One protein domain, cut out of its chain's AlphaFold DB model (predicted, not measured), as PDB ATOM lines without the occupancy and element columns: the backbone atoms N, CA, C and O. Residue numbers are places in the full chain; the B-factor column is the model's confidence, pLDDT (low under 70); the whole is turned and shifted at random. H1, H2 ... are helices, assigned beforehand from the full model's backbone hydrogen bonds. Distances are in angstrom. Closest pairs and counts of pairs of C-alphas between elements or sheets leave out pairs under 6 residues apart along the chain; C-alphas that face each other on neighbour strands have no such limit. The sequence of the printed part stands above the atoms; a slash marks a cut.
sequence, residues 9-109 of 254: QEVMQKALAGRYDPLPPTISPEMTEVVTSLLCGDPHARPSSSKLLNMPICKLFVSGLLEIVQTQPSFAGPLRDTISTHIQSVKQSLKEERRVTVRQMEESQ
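Overview. This is residues 9 to 109 of the 254 residues of a protein of Trypanosoma cruzi (strain CL Brener) (UniProt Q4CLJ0). A helical hairpin of H4 and the longer H5 opens as a narrow V, and residues 99 to 109, of which 99 to 108 belong to H5, stick out free. Short H3 sits near both arms, while H2 and then H1 string loosely away from the hairpin. The 101 printed residues hold five named helices, H1 to H5, and no named strand: all helix, loose, radius of gyration of the C-alphas 18.0 A, spans 48 by 43 by 26 A.

Along the chain. H1 is residues 9 to 17, from C-alpha 9 at (-5.135, 15.547, 56.743); H2 is 29 to 38, H3 49 to 53, H4 56 to 71, 22.6 A long, and H5 78 to 108, 45.3 A, ending at C-alpha 108 (-41.984, 20.453, 33.942).

Arrangement. H1 touches no helix. H2 is close to but not clearly touching H4, C-alphas of Glu 30 and Ile 57 closest at 7.3 A. H3 is likewise close to H5, closest C-alphas Ser 50 and Leu 94, 6.3 A. H4, with residues 66 to 70 alone, touches H5, closest C-alphas Val 69 and Arg 80, 6.0 A, at a shallow tilt of 26 degrees, opposite ways. In all five helices every O i to N i+4 pair is within hydrogen-bond range.

Size, cuts and confidence. The farthest C-alphas, Pro 73 and Gln 109, are 50.5 A apart. The printed part has no cut; the link H1 to H2 is long. Residue 109 alone is under pLDDT 70.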
ATOM      1  N   GLN A   9      -5.014  14.222  57.363       91.44
ATOM      2  CA  GLN A   9      -5.135  15.547  56.743       91.44
ATOM      3  C   GLN A   9      -4.716  15.499  55.270       91.44
ATOM      4  O   GLN A   9      -5.406  16.067  54.427       91.44
ATOM      5  N   GLU A  10      -3.654  14.765  54.936       89.62
ATOM      6  CA  GLU A  10      -3.233  14.555  53.546       89.62
ATOM      7  C   GLU A  10      -4.244  13.740  52.742       89.62
ATOM      8  O   GLU A  10      -4.568  14.103  51.610       89.62
ATOM      9  N   VAL A  11      -4.784  12.663  53.328       89.26
ATOM     10  CA  VAL A  11      -5.837  11.861  52.683       89.26
ATOM     11  C   VAL A  11      -7.062  12.732  52.401       89.26
ATOM     12  O   VAL A  11      -7.599  12.694  51.293       89.26
ATOM     13  N   MET A  12      -7.471  13.560  53.368       88.45
ATOM     14  CA  MET A  12      -8.570  14.511  53.207       88.45
ATOM     15  C   MET A  12      -8.273  15.539  52.108       88.45
ATOM     16  O   MET A  12      -9.125  15.762  51.253       88.45
ATOM     17  N   GLN A  13      -7.075  16.135  52.081       88.53
ATOM     18  CA  GLN A  13      -6.699  17.094  51.037       88.53
ATOM     19  C   GLN A  13      -6.705  16.466  49.641       88.53
ATOM     20  O   GLN A  13      -7.245  17.069  48.716       88.53
ATOM     21  N   LYS A  14      -6.162  15.253  49.470       87.66
ATOM     22  CA  LYS A  14      -6.170  14.557  48.171       87.66
ATOM     23  C   LYS A  14      -7.583  14.190  47.725       87.66
ATOM     24  O   LYS A  14      -7.914  14.385  46.556       87.66
ATOM     25  N   ALA A  15      -8.421  13.731  48.656       86.81
ATOM     26  CA  ALA A  15      -9.825  13.433  48.390       86.81
ATOM     27  C   ALA A  15     -10.607  14.685  47.959       86.81
ATOM     28  O   ALA A  15     -11.317  14.645  46.958       86.81
ATOM     29  N   LEU A  16     -10.434  15.808  48.666       85.85
ATOM     30  CA  LEU A  16     -11.065  17.088  48.316       85.85
ATOM     31  C   LEU A  16     -10.526  17.667  47.003       85.85
ATOM     32  O   LEU A  16     -11.288  18.226  46.222       85.85
ATOM     33  N   ALA A  17      -9.231  17.503  46.726       86.52
ATOM     34  CA  ALA A  17      -8.635  17.911  45.457       86.52
ATOM     35  C   ALA A  17      -9.102  17.047  44.272       86.52
ATOM     36  O   ALA A  17      -8.868  17.426  43.126       86.52
ATOM     37  N   GLY A  18      -9.704  15.876  44.529       84.30
ATOM     38  CA  GLY A  18     -10.108  14.921  43.496       84.30
ATOM     39  C   GLY A  18      -8.932  14.382  42.674       84.30
ATOM     40  O   GLY A  18      -9.127  13.910  41.557       84.30
ATOM     41  N   ARG A  19      -7.700  14.480  43.194       82.85
ATOM     42  CA  ARG A  19      -6.481  14.047  42.501       82.85
ATOM     43  C   ARG A  19      -6.054  12.691  43.040       82.85
ATOM     44  O   ARG A  19      -5.711  12.563  44.213       82.85
ATOM     45  N   TYR A  20      -6.067  11.704  42.163       87.14
ATOM     46  CA  TYR A  20      -5.592  10.353  42.414       87.14
ATOM     47  C   TYR A  20      -4.742   9.902  41.225       87.14
ATOM     48  O   TYR A  20      -4.862  10.458  40.129       87.14
ATOM     49  N   ASP A  21      -3.869   8.921  41.445       88.07
ATOM     50  CA  ASP A  21      -3.034   8.385  40.372       88.07
ATOM     51  C   ASP A  21      -3.911   7.790  39.260       88.07
ATOM     52  O   ASP A  21      -4.897   7.106  39.558       88.07
ATOM     53  N   PRO A  22      -3.578   8.026  37.979       87.45
ATOM     54  CA  PRO A  22      -4.366   7.499  36.880       87.45
ATOM     55  C   PRO A  22      -4.432   5.973  36.953       87.45
ATOM     56  O   PRO A  22      -3.457   5.295  37.288       87.45
ATOM     57  N   LEU A  23      -5.601   5.424  36.617       88.95
ATOM     58  CA  LEU A  23      -5.776   3.978  36.556       88.95
ATOM     59  C   LEU A  23      -4.827   3.360  35.515       88.95
ATOM     60  O   LEU A  23      -4.540   3.995  34.496       88.95
ATOM     61  N   PRO A  24      -4.369   2.111  35.727       91.62
ATOM     62  CA  PRO A  24      -3.530   1.421  34.759       91.62
ATOM     63  C   PRO A  24      -4.181   1.380  33.366       91.62
ATOM     64  O   PRO A  24      -5.394   1.180  33.275       91.62
ATOM     65  N   PRO A  25      -3.400   1.462  32.273       89.53
ATOM     66  CA  PRO A  25      -3.935   1.452  30.907       89.53
ATOM     67  C   PRO A  25      -4.605   0.123  30.519       89.53
ATOM     68  O   PRO A  25      -5.275   0.036  29.495       89.53
ATOM     69  N   THR A  26      -4.434  -0.926  31.330       91.51
ATOM     70  CA  THR A  26      -5.143  -2.206  31.197       91.51
ATOM     71  C   THR A  26      -6.603  -2.121  31.639       91.51
ATOM     72  O   THR A  26      -7.398  -3.000  31.301       91.51
ATOM     73  N   ILE A  27      -6.968  -1.091  32.408       90.42
ATOM     74  CA  ILE A  27      -8.343  -0.839  32.808       90.42
ATOM     75  C   ILE A  27      -9.070  -0.180  31.651       90.42
ATOM     76  O   ILE A  27      -8.619   0.771  31.023       90.42
ATOM     77  N   SER A  28     -10.236  -0.722  31.367       89.57
ATOM     78  CA  SER A  28     -11.010  -0.304  30.222       89.57
ATOM     79  C   SER A  28     -11.667   1.078  30.393       89.57
ATOM     80  O   SER A  28     -12.088   1.370  31.516       89.57
ATOM     81  N   PRO A  29     -11.889   1.847  29.307       90.48
ATOM     82  CA  PRO A  29     -12.409   3.222  29.367       90.48
ATOM     83  C   PRO A  29     -13.686   3.392  30.202       90.48
ATOM     84  O   PRO A  29     -13.779   4.286  31.029       90.48
ATOM     85  N   GLU A  30     -14.633   2.475  30.059       89.28
ATOM     86  CA  GLU A  30     -15.934   2.486  30.732       89.28
ATOM     87  C   GLU A  30     -15.793   2.255  32.244       89.28
ATOM     88  O   GLU A  30     -16.525   2.827  33.042       89.28
ATOM     89  N   MET A  31     -14.827   1.428  32.664       90.44
ATOM     90  CA  MET A  31     -14.523   1.258  34.089       90.44
ATOM     91  C   MET A  31     -13.802   2.495  34.633       90.44
ATOM     92  O   MET A  31     -14.075   2.925  35.750       90.44
ATOM     93  N   THR A  32     -12.916   3.091  33.834       91.77
ATOM     94  CA  THR A  32     -12.254   4.354  34.174       91.77
ATOM     95  C   THR A  32     -13.265   5.481  34.358       91.77
ATOM     96  O   THR A  32     -13.147   6.243  35.313       91.77
ATOM     97  N   GLU A  33     -14.294   5.553  33.518       90.86
ATOM     98  CA  GLU A  33     -15.396   6.509  33.642       90.86
ATOM     99  C   GLU A  33     -16.181   6.305  34.947       90.86
ATOM    100  O   GLU A  33     -16.352   7.252  35.718       90.86
ATOM    101  N   VAL A  34     -16.572   5.060  35.257       91.76
ATOM    102  CA  VAL A  34     -17.247   4.720  36.524       91.76
ATOM    103  C   VAL A  34     -16.399   5.150  37.720       91.76
ATOM    104  O   VAL A  34     -16.884   5.867  38.594       91.76
ATOM    105  N   VAL A  35     -15.120   4.772  37.755       91.61
ATOM    106  CA  VAL A  35     -14.216   5.131  38.858       91.61
ATOM    107  C   VAL A  35     -14.028   6.645  38.956       91.61
ATOM    108  O   VAL A  35     -14.081   7.189  40.056       91.61
ATOM    109  N   THR A  36     -13.883   7.340  37.829       90.33
ATOM    110  CA  THR A  36     -13.750   8.803  37.801       90.33
ATOM    111  C   THR A  36     -14.988   9.481  38.378       90.33
ATOM    112  O   THR A  36     -14.859  10.389  39.198       90.33
ATOM    113  N   SER A  37     -16.185   9.004  38.025       90.61
ATOM    114  CA  SER A  37     -17.440   9.536  38.566       90.61
ATOM    115  C   SER A  37     -17.584   9.297  40.078       90.61
ATOM    116  O   SER A  37     -18.076  10.162  40.800       90.61
ATOM    117  N   LEU A  38     -17.099   8.155  40.581       91.64
ATOM    118  CA  LEU A  38     -17.117   7.795  42.002       91.64
ATOM    119  C   LEU A  38     -16.102   8.586  42.836       91.64
ATOM    120  O   LEU A  38     -16.386   8.942  43.980       91.64
ATOM    121  N   LEU A  39     -14.923   8.859  42.274       89.82
ATOM    122  CA  LEU A  39     -13.835   9.594  42.925       89.82
ATOM    123  C   LEU A  39     -13.921  11.112  42.709       89.82
ATOM    124  O   LEU A  39     -12.962  11.826  42.999       89.82
ATOM    125  N   CYS A  40     -15.063  11.617  42.230       85.46
ATOM    126  CA  CYS A  40     -15.293  13.048  42.081       85.46
ATOM    127  C   CYS A  40     -15.141  13.776  43.431       85.46
ATOM    128  O   CYS A  40     -15.656  13.324  44.463       85.46
ATOM    129  N   GLY A  41     -14.432  14.909  43.423       83.67
ATOM    130  CA  GLY A  41     -14.218  15.732  44.616       83.67
ATOM    131  C   GLY A  41     -15.519  16.315  45.174       83.67
ATOM    132  O   GLY A  41     -15.686  16.344  46.391       83.67
ATOM    133  N   ASP A  42     -16.461  16.689  44.301       86.33
ATOM    134  CA  ASP A  42     -17.798  17.150  44.685       86.33
ATOM    135  C   ASP A  42     -18.714  15.954  45.026       86.33
ATOM    136  O   ASP A  42     -19.043  15.163  44.136       86.33
ATOM    137  N   PRO A  43     -19.162  15.800  46.290       85.64
ATOM    138  CA  PRO A  43     -20.073  14.730  46.681       85.64
ATOM    139  C   PRO A  43     -21.426  14.774  45.965       85.64
ATOM    140  O   PRO A  43     -22.026  13.717  45.781       85.64
ATOM    141  N   HIS A  44     -21.907  15.954  45.558       87.82
ATOM    142  CA  HIS A  44     -23.197  16.104  44.876       87.82
ATOM    143  C   HIS A  44     -23.135  15.703  43.399       87.82
ATOM    144  O   HIS A  44     -24.143  15.282  42.834       87.82
ATOM    145  N   ALA A  45     -21.952  15.770  42.789       88.61
ATOM    146  CA  ALA A  45     -21.715  15.284  41.435       88.61
ATOM    147  C   ALA A  45     -21.534  13.754  41.365       88.61
ATOM    148  O   ALA A  45     -21.605  13.174  40.277       88.61
ATOM    149  N   ARG A  46     -21.304  13.081  42.505       90.87
ATOM    150  CA  ARG A  46     -21.145  11.621  42.542       90.87
ATOM    151  C   ARG A  46     -22.459  10.927  42.185       90.87
ATOM    152  O   ARG A  46     -23.520  11.314  42.677       90.87
ATOM    153  N   PRO A  47     -22.417   9.868  41.365       92.17
ATOM    154  CA  PRO A  47     -23.623   9.137  41.022       92.17
ATOM    155  C   PRO A  47     -24.160   8.377  42.241       92.17
ATOM    156  O   PRO A  47     -23.404   7.777  43.007       92.17
ATOM    157  N   SER A  48     -25.483   8.357  42.390       92.57
ATOM    158  CA  SER A  48     -26.147   7.447  43.323       92.57
ATOM    159  C   SER A  48     -25.956   5.990  42.886       92.57
ATOM    160  O   SER A  48     -25.677   5.704  41.717       92.57
ATOM    161  N   SER A  49     -26.182   5.040  43.798       91.76
ATOM    162  CA  SER A  49     -26.204   3.610  43.454       91.76
ATOM    163  C   SER A  49     -27.198   3.308  42.331       91.76
ATOM    164  O   SER A  49     -26.916   2.475  41.474       91.76
ATOM    165  N   SER A  50     -28.330   4.018  42.294       92.22
ATOM    166  CA  SER A  50     -29.321   3.886  41.225       92.22
ATOM    167  C   SER A  50     -28.775   4.333  39.871       92.22
ATOM    168  O   SER A  50     -28.842   3.583  38.894       92.22
ATOM    169  N   LYS A  51     -28.135   5.509  39.816       91.30
ATOM    170  CA  LYS A  51     -27.493   6.011  38.594       91.30
ATOM    171  C   LYS A  51     -26.399   5.059  38.105       91.30
ATOM    172  O   LYS A  51     -26.347   4.766  36.915       91.30
ATOM    173  N   LEU A  52     -25.581   4.520  39.012       92.63
ATOM    174  CA  LEU A  52     -24.549   3.530  38.682       92.63
ATOM    175  C   LEU A  52     -25.139   2.237  38.121       92.63
ATOM    176  O   LEU A  52     -24.688   1.764  37.082       92.63
ATOM    177  N   LEU A  53     -26.143   1.655  38.782       93.37
ATOM    178  CA  LEU A  53     -26.754   0.393  38.350       93.37
ATOM    179  C   LEU A  53     -27.506   0.522  37.018       93.37
ATOM    180  O   LEU A  53     -27.628  -0.468  36.298       93.37
ATOM    181  N   ASN A  54     -27.948   1.732  36.663       91.58
ATOM    182  CA  ASN A  54     -28.541   2.033  35.364       91.58
ATOM    183  C   ASN A  54     -27.516   2.240  34.234       91.58
ATOM    184  O   ASN A  54     -27.913   2.258  33.069       91.58
ATOM    185  N   MET A  55     -26.212   2.340  34.522       92.65
ATOM    186  CA  MET A  55     -25.197   2.435  33.465       92.65
ATOM    187  C   MET A  55     -25.159   1.148  32.623       92.65
ATOM    188  O   MET A  55     -25.240   0.050  33.189       92.65
ATOM    189  N   PRO A  56     -24.939   1.230  31.293       93.15
ATOM    190  CA  PRO A  56     -24.925   0.056  30.413       93.15
ATOM    191  C   PRO A  56     -23.966  -1.049  30.872       93.15
ATOM    192  O   PRO A  56     -24.286  -2.238  30.806       93.15
ATOM    193  N   ILE A  57     -22.805  -0.666  31.409       92.68
ATOM    194  CA  ILE A  57     -21.827  -1.626  31.914       92.68
ATOM    195  C   ILE A  57     -22.313  -2.365  33.167       92.68
ATOM    196  O   ILE A  57     -22.177  -3.586  33.274       92.68
ATOM    197  N   CYS A  58     -22.948  -1.663  34.099       93.81
ATOM    198  CA  CYS A  58     -23.515  -2.287  35.287       93.81
ATOM    199  C   CYS A  58     -24.680  -3.208  34.914       93.81
ATOM    200  O   CYS A  58     -24.715  -4.345  35.381       93.81
ATOM    201  N   LYS A  59     -25.566  -2.788  34.002       94.61
ATOM    202  CA  LYS A  59     -26.649  -3.635  33.471       94.61
ATOM    203  C   LYS A  59     -26.118  -4.930  32.850       94.61
ATOM    204  O   LYS A  59     -26.658  -6.014  33.109       94.61
ATOM    205  N   LEU A  60     -25.023  -4.844  32.089       94.60
ATOM    206  CA  LEU A  60     -24.348  -6.007  31.514       94.60
ATOM    207  C   LEU A  60     -23.839  -6.965  32.601       94.60
ATOM    208  O   LEU A  60     -24.131  -8.162  32.543       94.60
ATOM    209  N   PHE A  61     -23.121  -6.454  33.603       94.35
ATOM    210  CA  PHE A  61     -22.568  -7.279  34.681       94.35
ATOM    211  C   PHE A  61     -23.637  -7.857  35.608       94.35
ATOM    212  O   PHE A  61     -23.533  -9.021  35.980       94.35
ATOM    213  N   VAL A  62     -24.688  -7.103  35.937       94.43
ATOM    214  CA  VAL A  62     -25.822  -7.599  36.735       94.43
ATOM    215  C   VAL A  62     -26.547  -8.724  35.994       94.43
ATOM    216  O   VAL A  62     -26.912  -9.728  36.601       94.43
ATOM    217  N   SER A  63     -26.718  -8.601  34.675       93.89
ATOM    218  CA  SER A  63     -27.279  -9.682  33.855       93.89
ATOM    219  C   SER A  63     -26.369 -10.918  33.854       93.89
ATOM    220  O   SER A  63     -26.858 -12.038  33.994       93.89
ATOM    221  N   GLY A  64     -25.047 -10.715  33.768       94.11
ATOM    222  CA  GLY A  64     -24.027 -11.758  33.927       94.11
ATOM    223  C   GLY A  64     -24.101 -12.481  35.266       94.11
ATOM    224  O   GLY A  64     -24.173 -13.706  35.305       94.11
ATOM    225  N   LEU A  65     -24.147 -11.720  36.357       94.67
ATOM    226  CA  LEU A  65     -24.288 -12.241  37.710       94.67
ATOM    227  C   LEU A  65     -25.564 -13.076  37.850       94.67
ATOM    228  O   LEU A  65     -25.511 -14.182  38.380       94.67
ATOM    229  N   LEU A  66     -26.695 -12.578  37.343       94.99
ATOM    230  CA  LEU A  66     -27.963 -13.299  37.410       94.99
ATOM    231  C   LEU A  66     -27.906 -14.623  36.635       94.99
ATOM    232  O   LEU A  66     -28.340 -15.643  37.161       94.99
ATOM    233  N   GLU A  67     -27.316 -14.650  35.437       94.25
ATOM    234  CA  GLU A  67     -27.125 -15.906  34.696       94.25
ATOM    235  C   GLU A  67     -26.236 -16.893  35.464       94.25
ATOM    236  O   GLU A  67     -26.558 -18.078  35.536       94.25
ATOM    237  N   ILE A  68     -25.145 -16.426  36.076       94.96
ATOM    238  CA  ILE A  68     -24.261 -17.268  36.894       94.96
ATOM    239  C   ILE A  68     -25.038 -17.873  38.069       94.96
ATOM    240  O   ILE A  68     -24.993 -19.083  38.274       94.96
ATOM    241  N   VAL A  69     -25.807 -17.064  38.800       94.92
ATOM    242  CA  VAL A  69     -26.637 -17.526  39.927       94.92
ATOM    243  C   VAL A  69     -27.668 -18.569  39.475       94.92
ATOM    244  O   VAL A  69     -27.914 -19.555  40.172       94.92
ATOM    245  N   GLN A  70     -28.244 -18.383  38.287       92.87
ATOM    246  CA  GLN A  70     -29.254 -19.274  37.714       92.87
ATOM    247  C   GLN A  70     -28.676 -20.578  37.144       92.87
ATOM    248  O   GLN A  70     -29.374 -21.591  37.086       92.87
ATOM    249  N   THR A  71     -27.411 -20.591  36.727       92.77
ATOM    250  CA  THR A  71     -26.811 -21.739  36.023       92.77
ATOM    251  C   THR A  71     -25.852 -22.545  36.887       92.77
ATOM    252  O   THR A  71     -25.773 -23.761  36.726       92.77
ATOM    253  N   GLN A  72     -25.150 -21.915  37.830       94.62
ATOM    254  CA  GLN A  72     -24.121 -22.597  38.605       94.62
ATOM    255  C   GLN A  72     -24.719 -23.447  39.743       94.62
ATOM    256  O   GLN A  72     -25.590 -22.970  40.484       94.62
ATOM    257  N   PRO A  73     -24.231 -24.690  39.938       94.29
ATOM    258  CA  PRO A  73     -24.667 -25.559  41.034       94.29
ATOM    259  C   PRO A  73     -24.379 -24.990  42.428       94.29
ATOM    260  O   PRO A  73     -25.132 -25.257  43.358       94.29
ATOM    261  N   SER A  74     -23.331 -24.172  42.578       94.58
ATOM    262  CA  SER A  74     -22.921 -23.581  43.862       94.58
ATOM    263  C   SER A  74     -23.970 -22.664  44.493       94.58
ATOM    264  O   SER A  74     -23.922 -22.425  45.694       94.58
ATOM    265  N   PHE A  75     -24.910 -22.145  43.698       93.04
ATOM    266  CA  PHE A  75     -26.007 -21.311  44.188       93.04
ATOM    267  C   PHE A  75     -27.316 -22.087  44.368       93.04
ATOM    268  O   PHE A  75     -28.302 -21.481  44.758       93.04
ATOM    269  N   ALA A  76     -27.370 -23.389  44.067       92.18
ATOM    270  CA  ALA A  76     -28.612 -24.161  44.088       92.18
ATOM    271  C   ALA A  76     -29.351 -24.109  45.441       92.18
ATOM    272  O   ALA A  76     -28.759 -23.917  46.504       92.18
ATOM    273  N   GLY A  77     -30.668 -24.321  45.389       93.93
ATOM    274  CA  GLY A  77     -31.536 -24.272  46.563       93.93
ATOM    275  C   GLY A  77     -31.892 -22.836  46.980       93.93
ATOM    276  O   GLY A  77     -31.893 -21.938  46.135       93.93
ATOM    277  N   PRO A  78     -32.172 -22.593  48.275       95.04
ATOM    278  CA  PRO A  78     -32.724 -21.319  48.753       95.04
ATOM    279  C   PRO A  78     -31.861 -20.087  48.452       95.04
ATOM    280  O   PRO A  78     -32.374 -18.971  48.345       95.04
ATOM    281  N   LEU A  79     -30.544 -20.269  48.312       94.01
ATOM    282  CA  LEU A  79     -29.617 -19.184  48.003       94.01
ATOM    283  C   LEU A  79     -29.882 -18.581  46.613       94.01
ATOM    284  O   LEU A  79     -29.908 -17.356  46.483       94.01
ATOM    285  N   ARG A  80     -30.136 -19.411  45.591       95.28
ATOM    286  CA  ARG A  80     -30.495 -18.958  44.235       95.28
ATOM    287  C   ARG A  80     -31.746 -18.107  44.262       95.28
ATOM    288  O   ARG A  80     -31.749 -17.027  43.671       95.28
ATOM    289  N   ASP A  81     -32.779 -18.585  44.946       94.50
ATOM    290  CA  ASP A  81     -34.072 -17.907  45.010       94.50
ATOM    291  C   ASP A  81     -33.938 -16.570  45.735       94.50
ATOM    292  O   ASP A  81     -34.416 -15.550  45.242       94.50
ATOM    293  N   THR A  82     -33.191 -16.542  46.843       96.14
ATOM    294  CA  THR A  82     -32.922 -15.321  47.613       96.14
ATOM    295  C   THR A  82     -32.195 -14.277  46.766       96.14
ATOM    296  O   THR A  82     -32.653 -13.138  46.655       96.14
ATOM    297  N   ILE A  83     -31.082 -14.655  46.126       94.54
ATOM    298  CA  ILE A  83     -30.283 -13.724  45.318       94.54
ATOM    299  C   ILE A  83     -31.088 -13.238  44.110       94.54
ATOM    300  O   ILE A  83     -31.106 -12.044  43.819       94.54
ATOM    301  N   SER A  84     -31.786 -14.143  43.423       93.73
ATOM    302  CA  SER A  84     -32.576 -13.800  42.235       93.73
ATOM    303  C   SER A  84     -33.727 -12.863  42.575       93.73
ATOM    304  O   SER A  84     -33.917 -11.865  41.883       93.73
ATOM    305  N   THR A  85     -34.438 -13.131  43.673       94.75
ATOM    306  CA  THR A  85     -35.515 -12.268  44.172       94.75
ATOM    307  C   THR A  85     -34.978 -10.886  44.538       94.75
ATOM    308  O   THR A  85     -35.579  -9.879  44.171       94.75
ATOM    309  N   HIS A  86     -33.816 -10.809  45.196       94.85
ATOM    310  CA  HIS A  86     -33.202  -9.528  45.545       94.85
ATOM    311  C   HIS A  86     -32.794  -8.731  44.299       94.85
ATOM    312  O   HIS A  86     -33.128  -7.555  44.186       94.85
ATOM    313  N   ILE A  87     -32.141  -9.374  43.323       93.51
ATOM    314  CA  ILE A  87     -31.774  -8.732  42.052       93.51
ATOM    315  C   ILE A  87     -33.025  -8.231  41.320       93.51
ATOM    316  O   ILE A  87     -33.040  -7.095  40.849       93.51
ATOM    317  N   GLN A  88     -34.080  -9.044  41.234       92.40
ATOM    318  CA  GLN A  88     -35.339  -8.654  40.593       92.40
ATOM    319  C   GLN A  88     -36.017  -7.487  41.319       92.40
ATOM    320  O   GLN A  88     -36.483  -6.556  40.666       92.40
ATOM    321  N   SER A  89     -36.024  -7.496  42.654       94.17
ATOM    322  CA  SER A  89     -36.556  -6.398  43.465       94.17
ATOM    323  C   SER A  89     -35.791  -5.099  43.220       94.17
ATOM    324  O   SER A  89     -36.421  -4.085  42.931       94.17
ATOM    325  N   VAL A  90     -34.453  -5.134  43.233       92.82
ATOM    326  CA  VAL A  90     -33.616  -3.965  42.924       92.82
ATOM    327  C   VAL A  90     -33.922  -3.444  41.523       92.82
ATOM    328  O   VAL A  90     -34.182  -2.257  41.356       92.82
ATOM    329  N   LYS A  91     -33.963  -4.315  40.509       91.01
ATOM    330  CA  LYS A  91     -34.290  -3.908  39.135       91.01
ATOM    331  C   LYS A  91     -35.680  -3.280  39.021       91.01
ATOM    332  O   LYS A  91     -35.838  -2.303  38.294       91.01
ATOM    333  N   GLN A  92     -36.673  -3.805  39.737       90.29
ATOM    334  CA  GLN A  92     -38.015  -3.225  39.762       90.29
ATOM    335  C   GLN A  92     -38.020  -1.838  40.418       90.29
ATOM    336  O   GLN A  92     -38.645  -0.924  39.883       90.29
ATOM    337  N   SER A  93     -37.288  -1.655  41.521       91.73
ATOM    338  CA  SER A  93     -37.123  -0.347  42.165       91.73
ATOM    339  C   SER A  93     -36.447   0.667  41.241       91.73
ATOM    340  O   SER A  93     -36.927   1.790  41.138       91.73
ATOM    341  N   LEU A  94     -35.401   0.268  40.508       90.40
ATOM    342  CA  LEU A  94     -34.725   1.138  39.536       90.40
ATOM    343  C   LEU A  94     -35.654   1.558  38.390       90.40
ATOM    344  O   LEU A  94     -35.631   2.711  37.965       90.40
ATOM    345  N   LYS A  95     -36.489   0.636  37.893       86.77
ATOM    346  CA  LYS A  95     -37.491   0.943  36.861       86.77
ATOM    347  C   LYS A  95     -38.531   1.942  37.359       86.77
ATOM    348  O   LYS A  95     -38.917   2.830  36.605       86.77
ATOM    349  N   GLU A  96     -38.985   1.798  38.599       87.34
ATOM    350  CA  GLU A  96     -39.969   2.713  39.177       87.34
ATOM    351  C   GLU A  96     -39.371   4.094  39.454       87.34
ATOM    352  O   GLU A  96     -39.961   5.097  39.067       87.34
ATOM    353  N   GLU A  97     -38.165   4.157  40.027       88.68
ATOM    354  CA  GLU A  97     -37.437   5.416  40.227       88.68
ATOM    355  C   GLU A  97     -37.268   6.164  38.900       88.68
ATOM    356  O   GLU A  97     -37.591   7.346  38.811       88.68
ATOM    357  N   ARG A  98     -36.880   5.447  37.836       82.70
ATOM    358  CA  ARG A  98     -36.779   6.017  36.490       82.70
ATOM    359  C   ARG A  98     -38.110   6.593  36.007       82.70
ATOM    360  O   ARG A  98     -38.138   7.715  35.514       82.70
ATOM    361  N   ARG A  99     -39.214   5.850  36.145       82.35
ATOM    362  CA  ARG A  99     -40.552   6.317  35.733       82.35
ATOM    363  C   ARG A  99     -40.970   7.582  36.468       82.35
ATOM    364  O   ARG A  99     -41.582   8.454  35.862       82.35
ATOM    365  N   VAL A 100     -40.640   7.686  37.753       84.31
ATOM    366  CA  VAL A 100     -40.903   8.892  38.544       84.31
ATOM    367  C   VAL A 100     -40.088  10.073  38.017       84.31
ATOM    368  O   VAL A 100     -40.659  11.140  37.811       84.31
ATOM    369  N   THR A 101     -38.796   9.885  37.728       82.32
ATOM    370  CA  THR A 101     -37.949  10.942  37.146       82.32
ATOM    371  C   THR A 101     -38.483  11.428  35.799       82.32
ATOM    372  O   THR A 101     -38.603  12.634  35.598       82.32
ATOM    373  N   VAL A 102     -38.869  10.510  34.905       78.03
ATOM    374  CA  VAL A 102     -39.431  10.853  33.588       78.03
ATOM    375  C   VAL A 102     -40.722  11.657  33.732       78.03
ATOM    376  O   VAL A 102     -40.843  12.727  33.143       78.03
ATOM    377  N   ARG A 103     -41.656  11.208  34.581       79.55
ATOM    378  CA  ARG A 103     -42.916  11.932  34.824       79.55
ATOM    379  C   ARG A 103     -42.683  13.346  35.356       79.55
ATOM    380  O   ARG A 103     -43.337  14.274  34.905       79.55
ATOM    381  N   GLN A 104     -41.728  13.529  36.269       80.93
ATOM    382  CA  GLN A 104     -41.384  14.856  36.797       80.93
ATOM    383  C   GLN A 104     -40.787  15.784  35.724       80.93
ATOM    384  O   GLN A 104     -41.036  16.993  35.738       80.93
ATOM    385  N   MET A 105     -40.009  15.235  34.785       76.98
ATOM    386  CA  MET A 105     -39.478  15.989  33.644       76.98
ATOM    387  C   MET A 105     -40.587  16.391  32.665       76.98
ATOM    388  O   MET A 105     -40.629  17.549  32.251       76.98
ATOM    389  N   GLU A 106     -41.508  15.476  32.348       74.35
ATOM    390  CA  GLU A 106     -42.672  15.739  31.489       74.35
ATOM    391  C   GLU A 106     -43.633  16.766  32.110       74.35
ATOM    392  O   GLU A 106     -44.111  17.660  31.421       74.35
ATOM    393  N   GLU A 107     -43.878  16.708  33.421       77.48
ATOM    394  CA  GLU A 107     -44.693  17.708  34.127       77.48
ATOM    395  C   GLU A 107     -44.056  19.109  34.105       77.48
ATOM    396  O   GLU A 107     -44.766  20.116  34.110       77.48
ATOM    397  N   SER A 108     -42.723  19.186  34.037       80.01
ATOM    398  CA  SER A 108     -41.984  20.453  33.942       80.01
ATOM    399  C   SER A 108     -41.923  21.012  32.513       80.01
ATOM    400  O   SER A 108     -41.652  22.200  32.329       80.01
ATOM    401  N   GLN A 109     -42.165  20.181  31.496       59.84
ATOM    402  CA  GLN A 109     -42.105  20.547  30.084       59.84
ATOM    403  C   GLN A 109     -43.486  20.360  29.450       59.84
ATOM    404  O   GLN A 109     -43.858  19.261  29.058       59.84
TER     405      GLN A 109